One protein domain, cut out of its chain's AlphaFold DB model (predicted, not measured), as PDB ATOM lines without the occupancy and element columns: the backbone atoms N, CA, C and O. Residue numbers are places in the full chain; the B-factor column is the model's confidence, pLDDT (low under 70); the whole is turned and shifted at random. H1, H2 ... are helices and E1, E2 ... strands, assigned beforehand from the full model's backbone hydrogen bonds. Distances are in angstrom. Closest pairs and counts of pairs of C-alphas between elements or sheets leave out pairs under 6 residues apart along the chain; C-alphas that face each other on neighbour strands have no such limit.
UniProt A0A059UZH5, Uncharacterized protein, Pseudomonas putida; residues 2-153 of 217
ATOM      1  N   VAL A   2       6.684 -13.724   2.849       98.00
ATOM      2  CA  VAL A   2       5.427 -14.424   2.531       98.00
ATOM      3  C   VAL A   2       4.707 -13.761   1.367       98.00
ATOM      4  O   VAL A   2       4.687 -12.534   1.271       98.00
ATOM      5  N   LYS A   3       4.074 -14.553   0.502       98.44
ATOM      6  CA  LYS A   3       3.078 -14.053  -0.451       98.44
ATOM      7  C   LYS A   3       1.717 -14.063   0.234       98.44
ATOM      8  O   LYS A   3       1.293 -15.091   0.748       98.44
ATOM      9  N   SER A   4       1.054 -12.913   0.277       97.94
ATOM     10  CA  SER A   4      -0.241 -12.732   0.937       97.94
ATOM     11  C   SER A   4      -1.405 -13.032  -0.006       97.94
ATOM     12  O   SER A   4      -1.393 -12.623  -1.169       97.94
ATOM     13  N   HIS A   5      -2.444 -13.681   0.516       97.12
ATOM     14  CA  HIS A   5      -3.671 -14.008  -0.210       97.12
ATOM     15  C   HIS A   5      -4.889 -13.238   0.323       97.12
ATOM     16  O   HIS A   5      -4.870 -12.646   1.406       97.12
ATOM     17  N   GLY A   6      -5.978 -13.251  -0.452       95.62
ATOM     18  CA  GLY A   6      -7.267 -12.692  -0.045       95.62
ATOM     19  C   GLY A   6      -7.171 -11.234   0.414       95.62
ATOM     20  O   GLY A   6      -6.589 -10.387  -0.260       95.62
ATOM     21  N   GLN A   7      -7.736 -10.930   1.584       95.75
ATOM     22  CA  GLN A   7      -7.772  -9.559   2.106       95.75
ATOM     23  C   GLN A   7      -6.382  -8.990   2.441       95.75
ATOM     24  O   GLN A   7      -6.190  -7.779   2.360       95.75
ATOM     25  N   LEU A   8      -5.405  -9.848   2.755       95.88
ATOM     26  CA  LEU A   8      -4.035  -9.455   3.113       95.88
ATOM     27  C   LEU A   8      -3.210  -9.006   1.898       95.88
ATOM     28  O   LEU A   8      -2.183  -8.338   2.054       95.88
ATOM     29  N   ALA A   9      -3.662  -9.339   0.684       95.62
ATOM     30  CA  ALA A   9      -3.043  -8.886  -0.558       95.62
ATOM     31  C   ALA A   9      -3.250  -7.380  -0.820       95.62
ATOM     32  O   ALA A   9      -2.595  -6.816  -1.694       95.62
ATOM     33  N   HIS A  10      -4.135  -6.722  -0.064       94.81
ATOM     34  CA  HIS A  10      -4.448  -5.300  -0.196       94.81
ATOM     35  C   HIS A  10      -3.870  -4.487   0.968       94.81
ATOM     36  O   HIS A  10      -3.846  -4.958   2.102       94.81
ATOM     37  N   ASP A  11      -3.474  -3.239   0.709       92.50
ATOM     38  CA  ASP A  11      -2.973  -2.312   1.740       92.50
ATOM     39  C   ASP A  11      -4.078  -1.457   2.387       92.50
ATOM     40  O   ASP A  11      -3.838  -0.746   3.362       92.50
ATOM     41  N   HIS A  12      -5.322  -1.541   1.894       94.50
ATOM     42  CA  HIS A  12      -6.444  -0.808   2.481       94.50
ATOM     43  C   HIS A  12      -6.674  -1.244   3.936       94.50
ATOM     44  O   HIS A  12      -7.040  -2.396   4.187       94.50
ATOM     45  N   ARG A  13      -6.534  -0.305   4.883       92.06
ATOM     46  CA  ARG A  13      -6.540  -0.561   6.338       92.06
ATOM     47  C   ARG A  13      -7.664  -1.481   6.810       92.06
ATOM     48  O   ARG A  13      -7.404  -2.412   7.563       92.06
ATOM     49  N   GLY A  14      -8.898  -1.261   6.350       94.31
ATOM     50  CA  GLY A  14     -10.039  -2.095   6.750       94.31
ATOM     51  C   GLY A  14      -9.934  -3.546   6.265       94.31
ATOM     52  O   GLY A  14     -10.219  -4.475   7.014       94.31
ATOM     53  N   ARG A  15      -9.460  -3.756   5.029       95.38
ATOM     54  CA  ARG A  15      -9.295  -5.099   4.449       95.38
ATOM     55  C   ARG A  15      -8.132  -5.818   5.122       95.38
ATOM     56  O   ARG A  15      -8.275  -6.963   5.539       95.38
ATOM     57  N   LEU A  16      -7.021  -5.106   5.307       94.81
ATOM     58  CA  LEU A  16      -5.838  -5.630   5.974       94.81
ATOM     59  C   LEU A  16      -6.137  -6.008   7.433       94.81
ATOM     60  O   LEU A  16      -5.767  -7.096   7.862       94.81
ATOM     61  N   GLY A  17      -6.886  -5.174   8.161       95.75
ATOM     62  CA  GLY A  17      -7.338  -5.463   9.524       95.75
ATOM     63  C   GLY A  17      -8.211  -6.718   9.619       95.75
ATOM     64  O   GLY A  17      -7.943  -7.585  10.449       95.75
ATOM     65  N   LEU A  18      -9.204  -6.869   8.732       96.50
ATOM     66  CA  LEU A  18     -10.028  -8.087   8.664       96.50
ATOM     67  C   LEU A  18      -9.191  -9.333   8.330       96.50
ATOM     68  O   LEU A  18      -9.373 -10.386   8.940       96.50
ATOM     69  N   GLY A  19      -8.245  -9.205   7.395       96.62
ATOM     70  CA  GLY A  19      -7.307 -10.271   7.050       96.62
ATOM     71  C   GLY A  19      -6.458 -10.710   8.245       96.62
ATOM     72  O   GLY A  19      -6.385 -11.898   8.543       96.62
ATOM     73  N   LEU A  20      -5.877  -9.756   8.978       96.44
ATOM     74  CA  LEU A  20      -5.073 -10.036  10.171       96.44
ATOM     75  C   LEU A  20      -5.899 -10.678  11.290       96.44
ATOM     76  O   LEU A  20      -5.430 -11.619  11.926       96.44
ATOM     77  N   GLY A  21      -7.143 -10.236  11.496       96.69
ATOM     78  CA  GLY A  21      -8.061 -10.887  12.435       96.69
ATOM     79  C   GLY A  21      -8.302 -12.361  12.084       96.69
ATOM     80  O   GLY A  21      -8.241 -13.230  12.954       96.69
ATOM     81  N   SER A  22      -8.491 -12.665  10.795       97.00
ATOM     82  CA  SER A  22      -8.656 -14.043  10.315       97.00
ATOM     83  C   SER A  22      -7.394 -14.897  10.493       97.00
ATOM     84  O   SER A  22      -7.484 -16.075  10.856       97.00
ATOM     85  N   VAL A  23      -6.213 -14.305  10.293       96.81
ATOM     86  CA  VAL A  23      -4.914 -14.947  10.543       96.81
ATOM     87  C   VAL A  23      -4.756 -15.308  12.015       96.81
ATOM     88  O   VAL A  23      -4.437 -16.455  12.317       96.81
ATOM     89  N   ILE A  24      -5.048 -14.377  12.930       96.12
ATOM     90  CA  ILE A  24      -4.985 -14.618  14.380       96.12
ATOM     91  C   ILE A  24      -5.910 -15.777  14.768       96.12
ATOM     92  O   ILE A  24      -5.467 -16.727  15.416       96.12
ATOM     93  N   ALA A  25      -7.169 -15.749  14.319       96.62
ATOM     94  CA  ALA A  25      -8.126 -16.822  14.583       96.62
ATOM     95  C   ALA A  25      -7.646 -18.176  14.029       96.62
ATOM     96  O   ALA A  25      -7.751 -19.204  14.697       96.62
ATOM     97  N   SER A  26      -7.067 -18.180  12.825       96.50
ATOM     98  CA  SER A  26      -6.511 -19.389  12.208       96.50
ATOM     99  C   SER A  26      -5.309 -19.927  12.992       96.50
ATOM    100  O   SER A  26      -5.249 -21.130  13.236       96.50
ATOM    101  N   ASN A  27      -4.399 -19.054  13.443       96.19
ATOM    102  CA  ASN A  27      -3.209 -19.431  14.212       96.19
ATOM    103  C   ASN A  27      -3.558 -20.058  15.571       96.19
ATOM    104  O   ASN A  27      -2.952 -21.055  15.971       96.19
ATOM    105  N   LEU A  28      -4.564 -19.501  16.259       94.25
ATOM    106  CA  LEU A  28      -5.063 -20.043  17.528       94.25
ATOM    107  C   LEU A  28      -5.563 -21.483  17.369       94.25
ATOM    108  O   LEU A  28      -5.294 -22.322  18.223       94.25
ATOM    109  N   LEU A  29      -6.224 -21.784  16.248       94.62
ATOM    110  CA  LEU A  29      -6.679 -23.138  15.922       94.62
ATOM    111  C   LEU A  29      -5.534 -24.055  15.463       94.62
ATOM    112  O   LEU A  29      -5.596 -25.264  15.665       94.62
ATOM    113  N   GLY A  30      -4.495 -23.507  14.832       92.81
ATOM    114  CA  GLY A  30      -3.300 -24.248  14.439       92.81
ATOM    115  C   GLY A  30      -2.499 -23.547  13.347       92.81
ATOM    116  O   GLY A  30      -3.071 -23.081  12.363       92.81
ATOM    117  N   ARG A  31      -1.165 -23.543  13.484       93.19
ATOM    118  CA  ARG A  31      -0.251 -22.892  12.531       93.19
ATOM    119  C   ARG A  31      -0.490 -23.330  11.090       93.19
ATOM    120  O   ARG A  31      -0.600 -22.460  10.248       93.19
ATOM    121  N   SER A  32      -0.686 -24.620  10.801       93.25
ATOM    122  CA  SER A  32      -0.921 -25.120   9.428       93.25
ATOM    123  C   SER A  32      -2.098 -24.447   8.703       93.25
ATOM    124  O   SER A  32      -2.118 -24.370   7.477       93.25
ATOM    125  N   ARG A  33      -3.068 -23.876   9.432       95.88
ATOM    126  CA  ARG A  33      -4.185 -23.122   8.832       95.88
ATOM    127  C   ARG A  33      -3.747 -21.794   8.212       95.88
ATOM    128  O   ARG A  33      -4.498 -21.235   7.412       95.88
ATOM    129  N   LEU A  34      -2.549 -21.306   8.533       96.81
ATOM    130  CA  LEU A  34      -1.965 -20.116   7.917       96.81
ATOM    131  C   LEU A  34      -1.670 -20.299   6.421       96.81
ATOM    132  O   LEU A  34      -1.644 -19.302   5.706       96.81
ATOM    133  N   ALA A  35      -1.603 -21.543   5.926       96.50
ATOM    134  CA  ALA A  35      -1.525 -21.873   4.497       96.50
ATOM    135  C   ALA A  35      -2.655 -21.256   3.647       96.50
ATOM    136  O   ALA A  35      -2.519 -21.102   2.439       96.50
ATOM    137  N   ARG A  36      -3.793 -20.905   4.264       96.12
ATOM    138  CA  ARG A  36      -4.920 -20.236   3.585       96.12
ATOM    139  C   ARG A  36      -4.664 -18.754   3.322       96.12
ATOM    140  O   ARG A  36      -5.310 -18.155   2.468       96.12
ATOM    141  N   HIS A  37      -3.774 -18.161   4.110       97.62
ATOM    142  CA  HIS A  37      -3.493 -16.727   4.122       97.62
ATOM    143  C   HIS A  37      -2.181 -16.406   3.425       97.62
ATOM    144  O   HIS A  37      -2.049 -15.326   2.848       97.62
ATOM    145  N   PHE A  38      -1.236 -17.344   3.478       98.06
ATOM    146  CA  PHE A  38       0.129 -17.130   3.047       98.06
ATOM    147  C   PHE A  38       0.719 -18.342   2.332       98.06
ATOM    148  O   PHE A  38       0.473 -19.489   2.703       98.06
ATOM    149  N   GLU A  39       1.597 -18.040   1.387       98.00
ATOM    150  CA  GLU A  39       2.566 -18.964   0.809       98.00
ATOM    151  C   GLU A  39       3.972 -18.527   1.255       98.00
ATOM    152  O   GLU A  39       4.322 -17.339   1.190       98.00
ATOM    153  N   ARG A  40       4.782 -19.479   1.730       98.12
ATOM    154  CA  ARG A  40       6.165 -19.249   2.160       98.12
ATOM    155  C   ARG A  40       7.071 -19.132   0.935       98.12
ATOM    156  O   ARG A  40       7.121 -20.030   0.098       98.12
ATOM    157  N   VAL A  41       7.858 -18.058   0.876       97.69
ATOM    158  CA  VAL A  41       8.931 -17.913  -0.116       97.69
ATOM    159  C   VAL A  41      10.268 -17.772   0.604       97.69
ATOM    160  O   VAL A  41      10.530 -16.756   1.264       97.69
ATOM    161  N   ILE A  42      11.103 -18.803   0.471       97.19
ATOM    162  CA  ILE A  42      12.475 -18.829   0.977       97.19
ATOM    163  C   ILE A  42      13.383 -18.333  -0.137       97.19
ATOM    164  O   ILE A  42      13.524 -18.993  -1.166       97.19
ATOM    165  N   LEU A  43      13.993 -17.167   0.063       97.00
ATOM    166  CA  LEU A  43      15.030 -16.700  -0.845       97.00
ATOM    167  C   LEU A  43      16.395 -17.114  -0.323       97.00
ATOM    168  O   LEU A  43      16.650 -16.998   0.875       97.00
ATOM    169  N   HIS A  44      17.248 -17.606  -1.212       96.38
ATOM    170  CA  HIS A  44      18.540 -18.170  -0.844       96.38
ATOM    171  C   HIS A  44      19.631 -17.784  -1.835       96.38
ATOM    172  O   HIS A  44      19.352 -17.326  -2.939       96.38
ATOM    173  N   ASP A  45      20.885 -17.976  -1.447       95.38
ATOM    174  CA  ASP A  45      22.008 -17.809  -2.359       95.38
ATOM    175  C   ASP A  45      21.898 -18.799  -3.531       95.38
ATOM    176  O   ASP A  45      21.686 -19.993  -3.322       95.38
ATOM    177  N   GLY A  46      22.034 -18.322  -4.770       95.19
ATOM    178  CA  GLY A  46      21.902 -19.164  -5.963       95.19
ATOM    179  C   GLY A  46      22.976 -20.249  -6.109       95.19
ATOM    180  O   GLY A  46      22.805 -21.157  -6.917       95.19
ATOM    181  N   ARG A  47      24.065 -20.187  -5.333       95.44
ATOM    182  CA  ARG A  47      25.160 -21.171  -5.368       95.44
ATOM    183  C   ARG A  47      24.806 -22.497  -4.696       95.44
ATOM    184  O   ARG A  47      25.429 -23.504  -5.011       95.44
ATOM    185  N   ALA A  48      23.837 -22.508  -3.780       91.69
ATOM    186  CA  ALA A  48      23.419 -23.715  -3.074       91.69
ATOM    187  C   ALA A  48      21.939 -23.656  -2.684       91.69
ATOM    188  O   ALA A  48      21.429 -22.632  -2.232       91.69
ATOM    189  N   THR A  49      21.241 -24.781  -2.815       91.56
ATOM    190  CA  THR A  49      19.886 -24.918  -2.268       91.56
ATOM    191  C   THR A  49      19.936 -24.976  -0.741       91.56
ATOM    192  O   THR A  49      20.839 -25.628  -0.211       91.56
ATOM    193  N   PRO A  50      18.959 -24.396  -0.020       92.44
ATOM    194  CA  PRO A  50      18.884 -24.526   1.429       92.44
ATOM    195  C   PRO A  50      18.870 -26.002   1.849       92.44
ATOM    196  O   PRO A  50      18.114 -26.786   1.261       92.44
ATOM    197  N   PRO A  51      19.670 -26.406   2.851       92.38
ATOM    198  CA  PRO A  51      19.695 -27.774   3.343       92.38
ATOM    199  C   PRO A  51      18.482 -28.007   4.251       92.38
ATOM    200  O   PRO A  51      18.601 -28.094   5.468       92.38
ATOM    201  N   LEU A  52      17.296 -28.090   3.650       94.31
ATOM    202  CA  LEU A  52      16.033 -28.331   4.344       94.31
ATOM    203  C   LEU A  52      15.424 -29.663   3.911       94.31
ATOM    204  O   LEU A  52      15.489 -30.018   2.729       94.31
ATOM    205  N   ASP A  53      14.800 -30.366   4.849       93.88
ATOM    206  CA  ASP A  53      13.855 -31.435   4.534       93.88
ATOM    207  C   ASP A  53      12.565 -30.872   3.919       93.88
ATOM    208  O   ASP A  53      12.351 -29.660   3.815       93.88
ATOM    209  N   ALA A  54      11.681 -31.774   3.490       92.81
ATOM    210  CA  ALA A  54      10.411 -31.405   2.882       92.81
ATOM    211  C   ALA A  54       9.574 -30.506   3.812       92.81
ATOM    212  O   ALA A  54       9.226 -30.871   4.936       92.81
ATOM    213  N   LEU A  55       9.198 -29.331   3.302       94.62
ATOM    214  CA  LEU A  55       8.318 -28.393   3.990       94.62
ATOM    215  C   LEU A  55       6.859 -28.812   3.773       94.62
ATOM    216  O   LEU A  55       6.338 -28.695   2.664       94.62
ATOM    217  N   THR A  56       6.204 -29.313   4.821       92.69
ATOM    218  CA  THR A  56       4.831 -29.860   4.749       92.69
ATOM    219  C   THR A  56       3.780 -29.008   5.464       92.69
ATOM    220  O   THR A  56       2.595 -29.331   5.442       92.69
ATOM    221  N   ASP A  57       4.192 -27.916   6.106       91.94
ATOM    222  CA  ASP A  57       3.342 -27.058   6.933       91.94
ATOM    223  C   ASP A  57       2.590 -25.986   6.130       91.94
ATOM    224  O   ASP A  57       1.439 -25.676   6.452       91.94
ATOM    225  N   PHE A  58       3.218 -25.455   5.077       95.69
ATOM    226  CA  PHE A  58       2.663 -24.429   4.193       95.69
ATOM    227  C   PHE A  58       3.017 -24.689   2.728       95.69
ATOM    228  O   PHE A  58       4.098 -25.223   2.456       95.69
ATOM    229  N   PRO A  59       2.198 -24.206   1.771       97.00
ATOM    230  CA  PRO A  59       2.645 -23.989   0.402       97.00
ATOM    231  C   PRO A  59       3.946 -23.189   0.432       97.00
ATOM    232  O   PRO A  59       3.981 -22.069   0.946       97.00
ATOM    233  N   SER A  60       5.022 -23.807  -0.038       97.44
ATOM    234  CA  SER A  60       6.377 -23.288   0.105       97.44
ATOM    235  C   SER A  60       7.109 -23.388  -1.221       97.44
ATOM    236  O   SER A  60       6.972 -24.378  -1.940       97.44
ATOM    237  N   ARG A  61       7.935 -22.389  -1.521       95.25
ATOM    238  CA  ARG A  61       8.901 -22.454  -2.620       95.25
ATOM    239  C   ARG A  61      10.214 -21.783  -2.255       95.25
ATOM    240  O   ARG A  61      10.245 -20.826  -1.476       95.25
ATOM    241  N   CYS A  62      11.277 -22.273  -2.876       96.44
ATOM    242  CA  CYS A  62      12.603 -21.679  -2.824       96.44
ATOM    243  C   CYS A  62      12.855 -20.878  -4.105       96.44
ATOM    244  O   CYS A  62      12.491 -21.323  -5.194       96.44
ATOM    245  N   LEU A  63      13.453 -19.698  -3.967       96.06
ATOM    246  CA  LEU A  63      13.816 -18.822  -5.078       96.06
ATOM    247  C   LEU A  63      15.260 -18.332  -4.884       96.06
ATOM    248  O   LEU A  63      15.556 -17.776  -3.825       96.06
ATOM    249  N   PRO A  64      16.166 -18.484  -5.863       97.44
ATOM    250  CA  PRO A  64      17.496 -17.904  -5.749       97.44
ATOM    251  C   PRO A  64      17.423 -16.370  -5.741       97.44
ATOM    252  O   PRO A  64      16.639 -15.755  -6.469       97.44
ATOM    253  N   LEU A  65      18.256 -15.748  -4.912       96.94
ATOM    254  CA  LEU A  65      18.487 -14.311  -4.922       96.94
ATOM    255  C   LEU A  65      19.331 -13.929  -6.134       96.94
ATOM    256  O   LEU A  65      20.363 -14.540  -6.406       96.94
ATOM    257  N   ASP A  66      18.912 -12.869  -6.810       96.38
ATOM    258  CA  ASP A  66      19.659 -12.230  -7.884       96.38
ATOM    259  C   ASP A  66      19.544 -10.702  -7.786       96.38
ATOM    260  O   ASP A  66      18.842 -10.150  -6.934       96.38
ATOM    261  N   LEU A  67      20.243  -9.987  -8.668       96.88
ATOM    262  CA  LEU A  67      20.226  -8.523  -8.673       96.88
ATOM    263  C   LEU A  67      18.838  -7.929  -8.976       96.88
ATOM    264  O   LEU A  67      18.556  -6.812  -8.543       96.88
ATOM    265  N   ALA A  68      17.969  -8.650  -9.691       97.50
ATOM    266  CA  ALA A  68      16.638  -8.170 -10.052       97.50
ATOM    267  C   ALA A  68      15.652  -8.272  -8.874       97.50
ATOM    268  O   ALA A  68      14.776  -7.414  -8.707       97.50
ATOM    269  N   ASN A  69      15.797  -9.297  -8.032       97.81
ATOM    270  CA  ASN A  69      14.865  -9.579  -6.945       97.81
ATOM    271  C   ASN A  69      15.370  -9.157  -5.553       97.81
ATOM    272  O   ASN A  69      14.538  -8.881  -4.686       97.81
ATOM    273  N   LEU A  70      16.685  -9.000  -5.344       97.25
ATOM    274  CA  LEU A  70      17.283  -8.779  -4.020       97.25
ATOM    275  C   LEU A  70      16.676  -7.586  -3.276       97.25
ATOM    276  O   LEU A  70      16.211  -7.724  -2.145       97.25
ATOM    277  N   ARG A  71      16.631  -6.408  -3.909       97.69
ATOM    278  CA  ARG A  71      16.088  -5.194  -3.273       97.69
ATOM    279  C   ARG A  71      14.614  -5.360  -2.899       97.69
ATOM    280  O   ARG A  71      14.207  -4.957  -1.812       97.69
ATOM    281  N   HIS A  72      13.825  -5.948  -3.793       98.00
ATOM    282  CA  HIS A  72      12.398  -6.178  -3.581       98.00
ATOM    283  C   HIS A  72      12.151  -7.176  -2.448       98.00
ATOM    284  O   HIS A  72      11.308  -6.933  -1.588       98.00
ATOM    285  N   ALA A  73      12.917  -8.265  -2.416       97.50
ATOM    286  CA  ALA A  73      12.833  -9.287  -1.386       97.50
ATOM    287  C   ALA A  73      13.241  -8.760  -0.007       97.50
ATOM    288  O   ALA A  73      12.553  -9.040   0.973       97.50
ATOM    289  N   LEU A  74      14.308  -7.954   0.066       96.69
ATOM    290  CA  LEU A  74      14.731  -7.298   1.306       96.69
ATOM    291  C   LEU A  74      13.635  -6.376   1.845       96.69
ATOM    292  O   LEU A  74      13.268  -6.494   3.012       96.69
ATOM    293  N   LEU A  75      13.055  -5.521   0.995       97.94
ATOM    294  CA  LEU A  75      11.935  -4.661   1.387       97.94
ATOM    295  C   LEU A  75      10.730  -5.489   1.853       97.94
ATOM    296  O   LEU A  75      10.222  -5.262   2.947       97.94
ATOM    297  N   ALA A  76      10.326  -6.495   1.074       98.12
ATOM    298  CA  ALA A  76       9.197  -7.355   1.408       98.12
ATOM    299  C   ALA A  76       9.404  -8.079   2.740       98.12
ATOM    300  O   ALA A  76       8.469  -8.177   3.529       98.12
ATOM    301  N   SER A  77      10.624  -8.552   3.014       96.69
ATOM    302  CA  SER A  77      10.950  -9.303   4.228       96.69
ATOM    303  C   SER A  77      10.716  -8.528   5.525       96.69
ATOM    304  O   SER A  77      10.476  -9.178   6.537       96.69
ATOM    305  N   GLY A  78      10.711  -7.189   5.478       95.06
ATOM    306  CA  GLY A  78      10.409  -6.307   6.611       95.06
ATOM    307  C   GLY A  78       9.114  -5.495   6.469       95.06
ATOM    308  O   GLY A  78       8.848  -4.621   7.296       95.06
ATOM    309  N   SER A  79       8.302  -5.738   5.432       96.88
ATOM    310  CA  SER A  79       7.032  -5.030   5.213       96.88
ATOM    311  C   SER A  79       5.936  -5.545   6.154       96.88
ATOM    312  O   SER A  79       5.072  -6.340   5.759       96.88
ATOM    313  N   ILE A  80       5.967  -5.091   7.410       94.50
ATOM    314  CA  ILE A  80       4.979  -5.448   8.437       94.50
ATOM    315  C   ILE A  80       3.602  -4.863   8.058       94.50
ATOM    316  O   ILE A  80       3.483  -3.642   7.888       94.50
ATOM    317  N   PRO A  81       2.537  -5.689   7.974       94.19
ATOM    318  CA  PRO A  81       1.173  -5.211   7.751       94.19
ATOM    319  C   PRO A  81       0.779  -4.068   8.693       94.19
ATOM    320  O   PRO A  81       1.106  -4.098   9.876       94.19
ATOM    321  N   MET A  82       0.028  -3.086   8.184       93.19
ATOM    322  CA  MET A  82      -0.412  -1.869   8.894       93.19
ATOM    323  C   MET A  82       0.693  -0.843   9.195       93.19
ATOM    324  O   MET A  82       0.365   0.275   9.591       93.19
ATOM    325  N   VAL A  83       1.968  -1.188   8.985       92.69
ATOM    326  CA  VAL A  83       3.114  -0.278   9.151       92.69
ATOM    327  C   VAL A  83       3.695   0.111   7.794       92.69
ATOM    328  O   VAL A  83       3.972   1.284   7.563       92.69
ATOM    329  N   MET A  84       3.852  -0.864   6.897       94.44
ATOM    330  CA  MET A  84       4.427  -0.685   5.565       94.44
ATOM    331  C   MET A  84       3.557  -1.350   4.496       94.44
ATOM    332  O   MET A  84       2.871  -2.345   4.755       94.44
ATOM    333  N   GLU A  85       3.604  -0.804   3.282       96.81
ATOM    334  CA  GLU A  85       2.947  -1.399   2.118       96.81
ATOM    335  C   GLU A  85       3.612  -2.719   1.716       96.81
ATOM    336  O   GLU A  85       4.809  -2.949   1.935       96.81
ATOM    337  N   GLY A  86       2.811  -3.613   1.139       97.50
ATOM    338  CA  GLY A  86       3.315  -4.856   0.569       97.50
ATOM    339  C   GLY A  86       4.051  -4.590  -0.741       97.50
ATOM    340  O   GLY A  86       3.633  -3.757  -1.542       97.50
ATOM    341  N   VAL A  87       5.131  -5.327  -0.987       98.31
ATOM    342  CA  VAL A  87       5.868  -5.234  -2.253       98.31
ATOM    343  C   VAL A  87       5.148  -6.079  -3.294       98.31
ATOM    344  O   VAL A  87       4.840  -7.240  -3.030       98.31
ATOM    345  N   LYS A  88       4.863  -5.519  -4.469       98.06
ATOM    346  CA  LYS A  88       4.140  -6.230  -5.527       98.06
ATOM    347  C   LYS A  88       5.077  -6.830  -6.564       98.06
ATOM    348  O   LYS A  88       6.141  -6.280  -6.822       98.06
ATOM    349  N   ASP A  89       4.636  -7.945  -7.139       97.62
ATOM    350  CA  ASP A  89       5.126  -8.504  -8.404       97.62
ATOM    351  C   ASP A  89       6.658  -8.625  -8.473       97.62
ATOM    352  O   ASP A  89       7.309  -8.184  -9.418       97.62
ATOM    353  N   ILE A  90       7.240  -9.231  -7.433       97.88
ATOM    354  CA  ILE A  90       8.691  -9.387  -7.303       97.88
ATOM    355  C   ILE A  90       9.235 -10.238  -8.468       97.88
ATOM    356  O   ILE A  90       8.731 -11.349  -8.684       97.88
ATOM    357  N   PRO A  91      10.282  -9.776  -9.188       97.56
ATOM    358  CA  PRO A  91      10.931 -10.554 -10.244       97.56
ATOM    359  C   PRO A  91      11.312 -11.966  -9.777       97.56
ATOM    360  O   PRO A  91      11.797 -12.154  -8.664       97.56
ATOM    361  N   GLY A  92      11.031 -12.983 -10.595       95.62
ATOM    362  CA  GLY A  92      11.240 -14.399 -10.253       95.62
ATOM    363  C   GLY A  92      10.204 -14.992  -9.285       95.62
ATOM    364  O   GLY A  92       9.831 -16.154  -9.424       95.62
ATOM    365  N   ALA A  93       9.654 -14.207  -8.354       96.19
ATOM    366  CA  ALA A  93       8.560 -14.658  -7.492       96.19
ATOM    367  C   ALA A  93       7.192 -14.575  -8.203       96.19
ATOM    368  O   ALA A  93       6.271 -15.327  -7.882       96.19
ATOM    369  N   GLY A  94       7.039 -13.704  -9.198       95.50
ATOM    370  CA  GLY A  94       5.810 -13.570  -9.981       95.50
ATOM    371  C   GLY A  94       4.718 -12.765  -9.270       95.50
ATOM    372  O   GLY A  94       4.927 -12.221  -8.182       95.50
ATOM    373  N   ALA A  95       3.544 -12.689  -9.899       97.19
ATOM    374  CA  ALA A  95       2.505 -11.740  -9.509       97.19
ATOM    375  C   ALA A  95       1.936 -11.975  -8.096       97.19
ATOM    376  O   ALA A  95       1.690 -13.119  -7.687       97.19
ATOM    377  N   GLY A  96       1.687 -10.887  -7.365       97.38
ATOM    378  CA  GLY A  96       1.075 -10.883  -6.034       97.38
ATOM    379  C   GLY A  96       1.709  -9.890  -5.062       97.38
ATOM    380  O   GLY A  96       2.632  -9.159  -5.408       97.38
ATOM    381  N   THR A  97       1.214  -9.886  -3.825       98.50
ATOM    382  CA  THR A  97       1.673  -8.981  -2.759       98.50
ATOM    383  C   THR A  97       2.522  -9.745  -1.749       98.50
ATOM    384  O   THR A  97       2.054 -10.713  -1.150       98.50
ATOM    385  N   TYR A  98       3.747  -9.286  -1.522       98.56
ATOM    386  CA  TYR A  98       4.729  -9.901  -0.636       98.56
ATOM    387  C   TYR A  98       4.948  -9.053   0.613       98.56
ATOM    388  O   TYR A  98       5.003  -7.822   0.553       98.56
ATOM    389  N   ARG A  99       5.036  -9.724   1.761       98.25
ATOM    390  CA  ARG A  99       5.112  -9.105   3.088       98.25
ATOM    391  C   ARG A  99       6.102  -9.829   3.994       98.25
ATOM    392  O   ARG A  99       6.691 -10.848   3.609       98.25
ATOM    393  N   ASP A 100       6.242  -9.276   5.196       97.75
ATOM    394  CA  ASP A 100       7.176  -9.713   6.227       97.75
ATOM    395  C   ASP A 100       7.156 -11.238   6.426       97.75
ATOM    396  O   ASP A 100       6.098 -11.862   6.550       97.75
ATOM    397  N   GLY A 101       8.348 -11.843   6.425       97.06
ATOM    398  CA  GLY A 101       8.514 -13.291   6.574       97.06
ATOM    399  C   GLY A 101       8.036 -13.822   7.926       97.06
ATOM    400  O   GLY A 101       7.516 -14.936   7.994       97.06
ATOM    401  N   GLY A 102       8.128 -13.000   8.969       95.81
ATOM    402  CA  GLY A 102       7.778 -13.337  10.340       95.81
ATOM    403  C   GLY A 102       6.305 -13.656  10.559       95.81
ATOM    404  O   GLY A 102       5.957 -14.286  11.560       95.81
ATOM    405  N   LEU A 103       5.438 -13.293   9.608       96.31
ATOM    406  CA  LEU A 103       4.036 -13.714   9.593       96.31
ATOM    407  C   LEU A 103       3.890 -15.244   9.595       96.31
ATOM    408  O   LEU A 103       2.950 -15.751  10.210       96.31
ATOM    409  N   LEU A 104       4.825 -15.962   8.960       95.88
ATOM    410  CA  LEU A 104       4.952 -17.416   9.061       95.88
ATOM    411  C   LEU A 104       6.162 -17.813   9.909       95.88
ATOM    412  O   LEU A 104       5.977 -18.501  10.909       95.88
ATOM    413  N   ASP A 105       7.360 -17.347   9.554       94.88
ATOM    414  CA  ASP A 105       8.641 -17.789  10.121       94.88
ATOM    415  C   ASP A 105       9.332 -16.623  10.837       94.88
ATOM    416  O   ASP A 105      10.146 -15.907  10.254       94.88
ATOM    417  N   TYR A 106       8.954 -16.372  12.094       94.56
ATOM    418  CA  TYR A 106       9.503 -15.249  12.870       94.56
ATOM    419  C   TYR A 106      10.934 -15.527  13.307       94.56
ATOM    420  O   TYR A 106      11.830 -14.745  13.006       94.56
ATOM    421  N   HIS A 107      11.152 -16.662  13.971       94.50
ATOM    422  CA  HIS A 107      12.467 -17.285  14.063       94.50
ATOM    423  C   HIS A 107      12.452 -18.538  13.178       94.50
ATOM    424  O   HIS A 107      11.415 -19.191  13.053       94.50
ATOM    425  N   LEU A 108      13.582 -18.853  12.544       92.50
ATOM    426  CA  LEU A 108      13.674 -19.885  11.507       92.50
ATOM    427  C   LEU A 108      13.671 -21.307  12.098       92.50
ATOM    428  O   LEU A 108      14.695 -21.988  12.114       92.50
ATOM    429  N   ASP A 109      12.500 -21.742  12.567       93.94
ATOM    430  CA  ASP A 109      12.190 -23.093  13.060       93.94
ATOM    431  C   ASP A 109      11.928 -24.078  11.900       93.94
ATOM    432  O   ASP A 109      10.825 -24.610  11.711       93.94
ATOM    433  N   LEU A 110      12.945 -24.236  11.048       94.19
ATOM    434  CA  LEU A 110      12.900 -25.016   9.810       94.19
ATOM    435  C   LEU A 110      13.555 -26.394   9.999       94.19
ATOM    436  O   LEU A 110      14.456 -26.519  10.824       94.19
ATOM    437  N   PRO A 111      13.134 -27.427   9.246       94.38
ATOM    438  CA  PRO A 111      13.705 -28.764   9.359       94.38
ATOM    439  C   PRO A 111      15.042 -28.832   8.607       94.38
ATOM    440  O   PRO A 111      15.086 -29.184   7.428       94.38
ATOM    441  N   TYR A 112      16.124 -28.409   9.259       94.25
ATOM    442  CA  TYR A 112      17.462 -28.448   8.673       94.25
ATOM    443  C   TYR A 112      17.962 -29.893   8.560       94.25
ATOM    444  O   TYR A 112      17.802 -30.675   9.495       94.25
ATOM    445  N   ARG A 113      18.583 -30.230   7.426       91.06
ATOM    446  CA  ARG A 113      19.116 -31.570   7.129       91.06
ATOM    447  C   ARG A 113      20.627 -31.559   6.915       91.06
ATOM    448  O   ARG A 113      21.201 -30.523   6.587       91.06
ATOM    449  N   GLY A 114      21.223 -32.747   6.963       88.50
ATOM    450  CA  GLY A 114      22.661 -32.969   6.782       88.50
ATOM    451  C   GLY A 114      23.397 -33.076   8.114       88.50
ATOM    452  O   GLY A 114      22.811 -32.805   9.155       88.50
ATOM    453  N   ASP A 115      24.666 -33.471   8.065       88.12
ATOM    454  CA  ASP A 115      25.489 -33.726   9.260       88.12
ATOM    455  C   ASP A 115      26.301 -32.492   9.710       88.12
ATOM    456  O   ASP A 115      27.014 -32.532  10.711       88.12
ATOM    457  N   ASP A 116      26.183 -31.386   8.970       90.62
ATOM    458  CA  ASP A 116      26.827 -30.106   9.265       90.62
ATOM    459  C   ASP A 116      26.011 -29.255  10.251       90.62
ATOM    460  O   ASP A 116      24.819 -29.471  10.467       90.62
ATOM    461  N   LEU A 117      26.645 -28.215  10.800       91.31
ATOM    462  CA  LEU A 117      25.986 -27.238  11.665       91.31
ATOM    463  C   LEU A 117      25.416 -26.050  10.880       91.31
ATOM    464  O   LEU A 117      26.097 -25.423  10.066       91.31
ATOM    465  N   VAL A 118      24.193 -25.657  11.223       92.50
ATOM    466  CA  VAL A 118      23.576 -24.393  10.820       92.50
ATOM    467  C   VAL A 118      23.886 -23.341  11.875       92.50
ATOM    468  O   VAL A 118      23.351 -23.365  12.984       92.50
ATOM    469  N   LEU A 119      24.744 -22.386  11.526       92.69
ATOM    470  CA  LEU A 119      25.005 -21.234  12.377       92.69
ATOM    471  C   LEU A 119      23.824 -20.260  12.309       92.69
ATOM    472  O   LEU A 119      23.512 -19.732  11.241       92.69
ATOM    473  N   TYR A 120      23.206 -19.981  13.455       93.38
ATOM    474  CA  TYR A 120      22.099 -19.035  13.561       93.38
ATOM    475  C   TYR A 120      22.440 -17.918  14.559       93.38
ATOM    476  O   TYR A 120      22.153 -18.037  15.751       93.38
ATOM    477  N   PRO A 121      23.047 -16.808  14.098       92.31
ATOM    478  CA  PRO A 121      23.228 -15.617  14.918       92.31
ATOM    479  C   PRO A 121      21.871 -14.990  15.216       92.31
ATOM    480  O   PRO A 121      21.100 -14.690  14.300       92.31
ATOM    481  N   HIS A 122      21.569 -14.785  16.492       93.50
ATOM    482  CA  HIS A 122      20.270 -14.289  16.916       93.50
ATOM    483  C   HIS A 122      20.362 -13.404  18.155       93.50
ATOM    484  O   HIS A 122      21.322 -13.453  18.913       93.50
ATOM    485  N   PHE A 123      19.347 -12.577  18.392       90.75
ATOM    486  CA  PHE A 123      19.343 -11.638  19.523       90.75
ATOM    487  C   PHE A 123      18.772 -12.235  20.822       90.75
ATOM    488  O   PHE A 123      18.753 -11.559  21.850       90.75
ATOM    489  N   THR A 124      18.264 -13.469  20.785       90.25
ATOM    490  CA  THR A 124      17.665 -14.171  21.930       90.25
ATOM    491  C   THR A 124      17.909 -15.670  21.836       90.25
ATOM    492  O   THR A 124      17.865 -16.244  20.755       90.25
ATOM    493  N   ASP A 125      18.083 -16.299  22.990       89.19
ATOM    494  CA  ASP A 125      18.213 -17.745  23.218       89.19
ATOM    495  C   ASP A 125      16.931 -18.562  22.963       89.19
ATOM    496  O   ASP A 125      16.890 -19.764  23.216       89.19
ATOM    497  N   LYS A 126      15.856 -17.933  22.472       89.38
ATOM    498  CA  LYS A 126      14.554 -18.575  22.258       89.38
ATOM    499  C   LYS A 126      14.146 -18.553  20.796       89.38
ATOM    500  O   LYS A 126      14.085 -17.499  20.163       89.38
ATOM    501  N   VAL A 127      13.715 -19.705  20.293       91.94
ATOM    502  CA  VAL A 127      13.099 -19.838  18.969       91.94
ATOM    503  C   VAL A 127      11.576 -19.803  19.110       91.94
ATOM    504  O   VAL A 127      10.977 -20.641  19.783       91.94
ATOM    505  N   VAL A 128      10.952 -18.791  18.498       92.19
ATOM    506  CA  VAL A 128       9.498 -18.596  18.450       92.19
ATOM    507  C   VAL A 128       9.074 -18.759  16.987       92.19
ATOM    508  O   VAL A 128       9.451 -17.910  16.175       92.19
ATOM    509  N   PRO A 129       8.310 -19.810  16.631       90.44
ATOM    510  CA  PRO A 129       8.086 -20.181  15.231       90.44
ATOM    511  C   PRO A 129       7.458 -19.085  14.369       90.44
ATOM    512  O   PRO A 129       7.841 -18.904  13.221       90.44
ATOM    513  N   GLY A 130       6.500 -18.319  14.896       91.31
ATOM    514  CA  GLY A 130       5.876 -17.231  14.143       91.31
ATOM    515  C   GLY A 130       5.481 -16.047  14.995       91.31
ATOM    516  O   GLY A 130       5.396 -16.113  16.220       91.31
ATOM    517  N   TRP A 131       5.214 -14.933  14.324       91.56
ATOM    518  CA  TRP A 131       4.988 -13.659  14.993       91.56
ATOM    519  C   TRP A 131       3.731 -13.676  15.871       91.56
ATOM    520  O   TRP A 131       3.747 -13.149  16.985       91.56
ATOM    521  N   PHE A 132       2.677 -14.364  15.422       92.62
ATOM    522  CA  PHE A 132       1.429 -14.548  16.173       92.62
ATOM    523  C   PHE A 132       1.567 -15.485  17.382       92.62
ATOM    524  O   PHE A 132       0.700 -15.485  18.254       92.62
ATOM    525  N   ASP A 133       2.656 -16.251  17.467       90.94
ATOM    526  CA  ASP A 133       2.938 -17.144  18.593       90.94
ATOM    527  C   ASP A 133       3.656 -16.431  19.741       90.94
ATOM    528  O   ASP A 133       3.691 -16.939  20.857       90.94
ATOM    529  N   LYS A 134       4.179 -15.220  19.511       86.75
ATOM    530  CA  LYS A 134       4.955 -14.459  20.500       86.75
ATOM    531  C   LYS A 134       4.218 -14.221  21.823       86.75
ATOM    532  O   LYS A 134       4.860 -14.106  22.864       86.75
ATOM    533  N   ALA A 135       2.891 -14.123  21.785       88.19
ATOM    534  CA  ALA A 135       2.050 -13.933  22.968       88.19
ATOM    535  C   ALA A 135       1.566 -15.254  23.601       88.19
ATOM    536  O   ALA A 135       0.873 -15.222  24.615       88.19
ATOM    537  N   LEU A 136       1.902 -16.407  23.013       89.88
ATOM    538  CA  LEU A 136       1.417 -17.730  23.402       89.88
ATOM    539  C   LEU A 136       2.582 -18.540  24.007       89.88
ATOM    540  O   LEU A 136       3.307 -19.205  23.271       89.88
ATOM    541  N   PRO A 137       2.795 -18.534  25.337       87.19
ATOM    542  CA  PRO A 137       4.003 -19.101  25.956       87.19
ATOM    543  C   PRO A 137       4.163 -20.622  25.776       87.19
ATOM    544  O   PRO A 137       5.259 -21.156  25.957       87.19
ATOM    545  N   TRP A 138       3.087 -21.329  25.418       88.38
ATOM    546  CA  TRP A 138       3.115 -22.758  25.095       88.38
ATOM    547  C   TRP A 138       3.552 -23.056  23.650       88.38
ATOM    548  O   TRP A 138       3.833 -24.209  23.333       88.38
ATOM    549  N   ARG A 139       3.618 -22.052  22.764       87.12
ATOM    550  CA  ARG A 139       4.130 -22.194  21.394       87.12
ATOM    551  C   ARG A 139       5.645 -21.991  21.396       87.12
ATOM    552  O   ARG A 139       6.131 -20.865  21.458       87.12
ATOM    553  N   LYS A 140       6.385 -23.095  21.333       87.69
ATOM    554  CA  LYS A 140       7.854 -23.126  21.294       87.69
ATOM    555  C   LYS A 140       8.338 -23.696  19.960       87.69
ATOM    556  O   LYS A 140       7.554 -24.347  19.270       87.69
ATOM    557  N   GLY A 141       9.599 -23.429  19.623       87.00
ATOM    558  CA  GLY A 141      10.285 -24.091  18.513       87.00
ATOM    559  C   GLY A 141      10.362 -25.607  18.693       87.00
ATOM    560  O   GLY A 141      10.313 -26.109  19.821       87.00
ATOM    561  N   ASP A 142      10.468 -26.324  17.582       90.50
ATOM    562  CA  ASP A 142      10.567 -27.778  17.560       90.50
ATOM    563  C   ASP A 142      12.030 -28.210  17.735       90.50
ATOM    564  O   ASP A 142      12.847 -28.126  16.819       90.50
ATOM    565  N   ALA A 143      12.371 -28.708  18.927       89.00
ATOM    566  CA  ALA A 143      13.731 -29.142  19.244       89.00
ATOM    567  C   ALA A 143      14.246 -30.265  18.324       89.00
ATOM    568  O   ALA A 143      15.456 -30.423  18.186       89.00
ATOM    569  N   THR A 144      13.356 -31.028  17.675       91.81
ATOM    570  CA  THR A 144      13.765 -32.064  16.715       91.81
ATOM    571  C   THR A 144      14.257 -31.476  15.391       91.81
ATOM    572  O   THR A 144      15.124 -32.063  14.756       91.81
ATOM    573  N   ARG A 145      13.782 -30.284  15.006       91.88
ATOM    574  CA  ARG A 145      14.204 -29.577  13.782       91.88
ATOM    575  C   ARG A 145      15.511 -28.813  13.946       91.88
ATOM    576  O   ARG A 145      16.176 -28.497  12.965       91.88
ATOM    577  N   LEU A 146      15.854 -28.488  15.189       91.38
ATOM    578  CA  LEU A 146      16.979 -27.622  15.537       91.38
ATOM    579  C   LEU A 146      18.199 -28.401  16.049       91.38
ATOM    580  O   LEU A 146      19.109 -27.793  16.605       91.38
ATOM    581  N   GLN A 147      18.240 -29.726  15.866       91.38
ATOM    582  CA  GLN A 147      19.323 -30.582  16.378       91.38
ATOM    583  C   GLN A 147      20.705 -30.186  15.846       91.38
ATOM    584  O   GLN A 147      21.681 -30.244  16.587       91.38
ATOM    585  N   ASN A 148      20.763 -29.706  14.602       91.44
ATOM    586  CA  ASN A 148      22.002 -29.284  13.951       91.44
ATOM    587  C   ASN A 148      22.164 -27.758  13.934       91.44
ATOM    588  O   ASN A 148      22.920 -27.220  13.132       91.44
ATOM    589  N   VAL A 149      21.439 -27.027  14.788       92.25
ATOM    590  CA  VAL A 149      21.491 -25.560  14.834       92.25
ATOM    591  C   VAL A 149      22.363 -25.093  15.991       92.25
ATOM    592  O   VAL A 149      22.049 -25.315  17.159       92.25
ATOM    593  N   LEU A 150      23.421 -24.348  15.668       92.19
ATOM    594  CA  LEU A 150      24.190 -23.585  16.644       92.19
ATOM    595  C   LEU A 150      23.591 -22.179  16.764       92.19
ATOM    596  O   LEU A 150      23.895 -21.282  15.971       92.19
ATOM    597  N   LEU A 151      22.723 -21.992  17.759       92.38
ATOM    598  CA  LEU A 151      22.118 -20.699  18.071       92.38
ATOM    599  C   LEU A 151      23.125 -19.820  18.832       92.38
ATOM    600  O   LEU A 151      23.460 -20.095  19.982       92.38
ATOM    601  N   MET A 152      23.606 -18.755  18.192       91.69
ATOM    602  CA  MET A 152      24.586 -17.830  18.769       91.69
ATOM    603  C   MET A 152      23.882 -16.563  19.247       91.69
ATOM    604  O   MET A 152      23.336 -15.820  18.432       91.69
ATOM    605  N   THR A 153      23.899 -16.303  20.556       93.69
ATOM    606  CA  THR A 153      23.133 -15.202  21.162       93.69
ATOM    607  C   THR A 153      23.941 -14.406  22.179       93.69
ATOM    608  O   THR A 153      24.856 -14.960  22.790       93.69
TER     609      THR A 153
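Overview. This is residues 2 to 153 of the 217 residues of an uncharacterized protein of Pseudomonas putida (UniProt A0A059UZH5). A small twisted, curling sheet of four strands has helices H1, H2 and H3 at one end and helix H4 packed beside its strands; a separate ladder of two strands, E5 and E6, lies at the far end, joined to the rest by long loops. The printed part has 152 residues with four named helices and six named strands, in the order E1 H1 H2 H3 E2 E3 H4 E4 E5 E6. The four-stranded sheet, order E3 E2 E1 E4, is mixed, and E5 and E6 are parallel. The class is mixed, helices and strands, with under half of the residues in named elements. The whole is compact, with a radius of gyration of the C-alphas of 15.5 A, and spans 46 by 40 by 27 A.

Arrangement. E1, residues 2 to 4, is an inner strand, antiparallel to E4, residues 97 to 99, with N 4 and O 97 2.8 A apart. H1, residues 6 to 9, only grazes the sheet. H2, residues 13 to 29, touches H1 with its residues 15 to 20 alone; the closest C-alphas, of Gln 7 and Gly 19, are 5.0 A apart. H3, residues 31 to 36, forms a helical hairpin with H2, at a steep tilt of 41 degrees, opposite ways; the closest C-alphas, of Ser 26 and Arg 33, are 5.5 A apart. E2, residues 38 to 45, is antiparallel to E1, with N 39 and O 3 at 3.0 A, and parallel to E3, residues 60 to 65, with N 63 and O 42 at 2.9 A. H4, residues 70 to 77, is on the sheet at a height of 5.8 A, over none of its strands. E5, residues 118 to 121, is parallel to E6, residues 149 to 152, with N 150 and O 118 at 2.9 A; E4 and E5 are apart. Each O i to N i+4 pair is within hydrogen-bond range in H2 and H4; H3 has 0 of 2, but 3 of 3 O i to N i+3 pairs, and H1 is too short for an i+4 pair.

Along the chain. E1 begins at C-alpha 2, (5.427, -14.424, 2.531). H2 is 24.5 A long, E2 22.5 A and E3 15.9 A. H4 begins at C-alpha 70, (17.283, -8.779, -4.020). E6 ends at C-alpha 152, (24.586, -17.830, 18.769).

Size, cuts and confidence. The C-alphas farthest apart, of Gly 14 and Asp 115, are 47.6 A apart. The long links are E2 to E3, H4 to E4, E4 to E5 and E5 to E6, the last with 27 residues. The printed part has no cut, and no printed residue is under 70 in pLDDT.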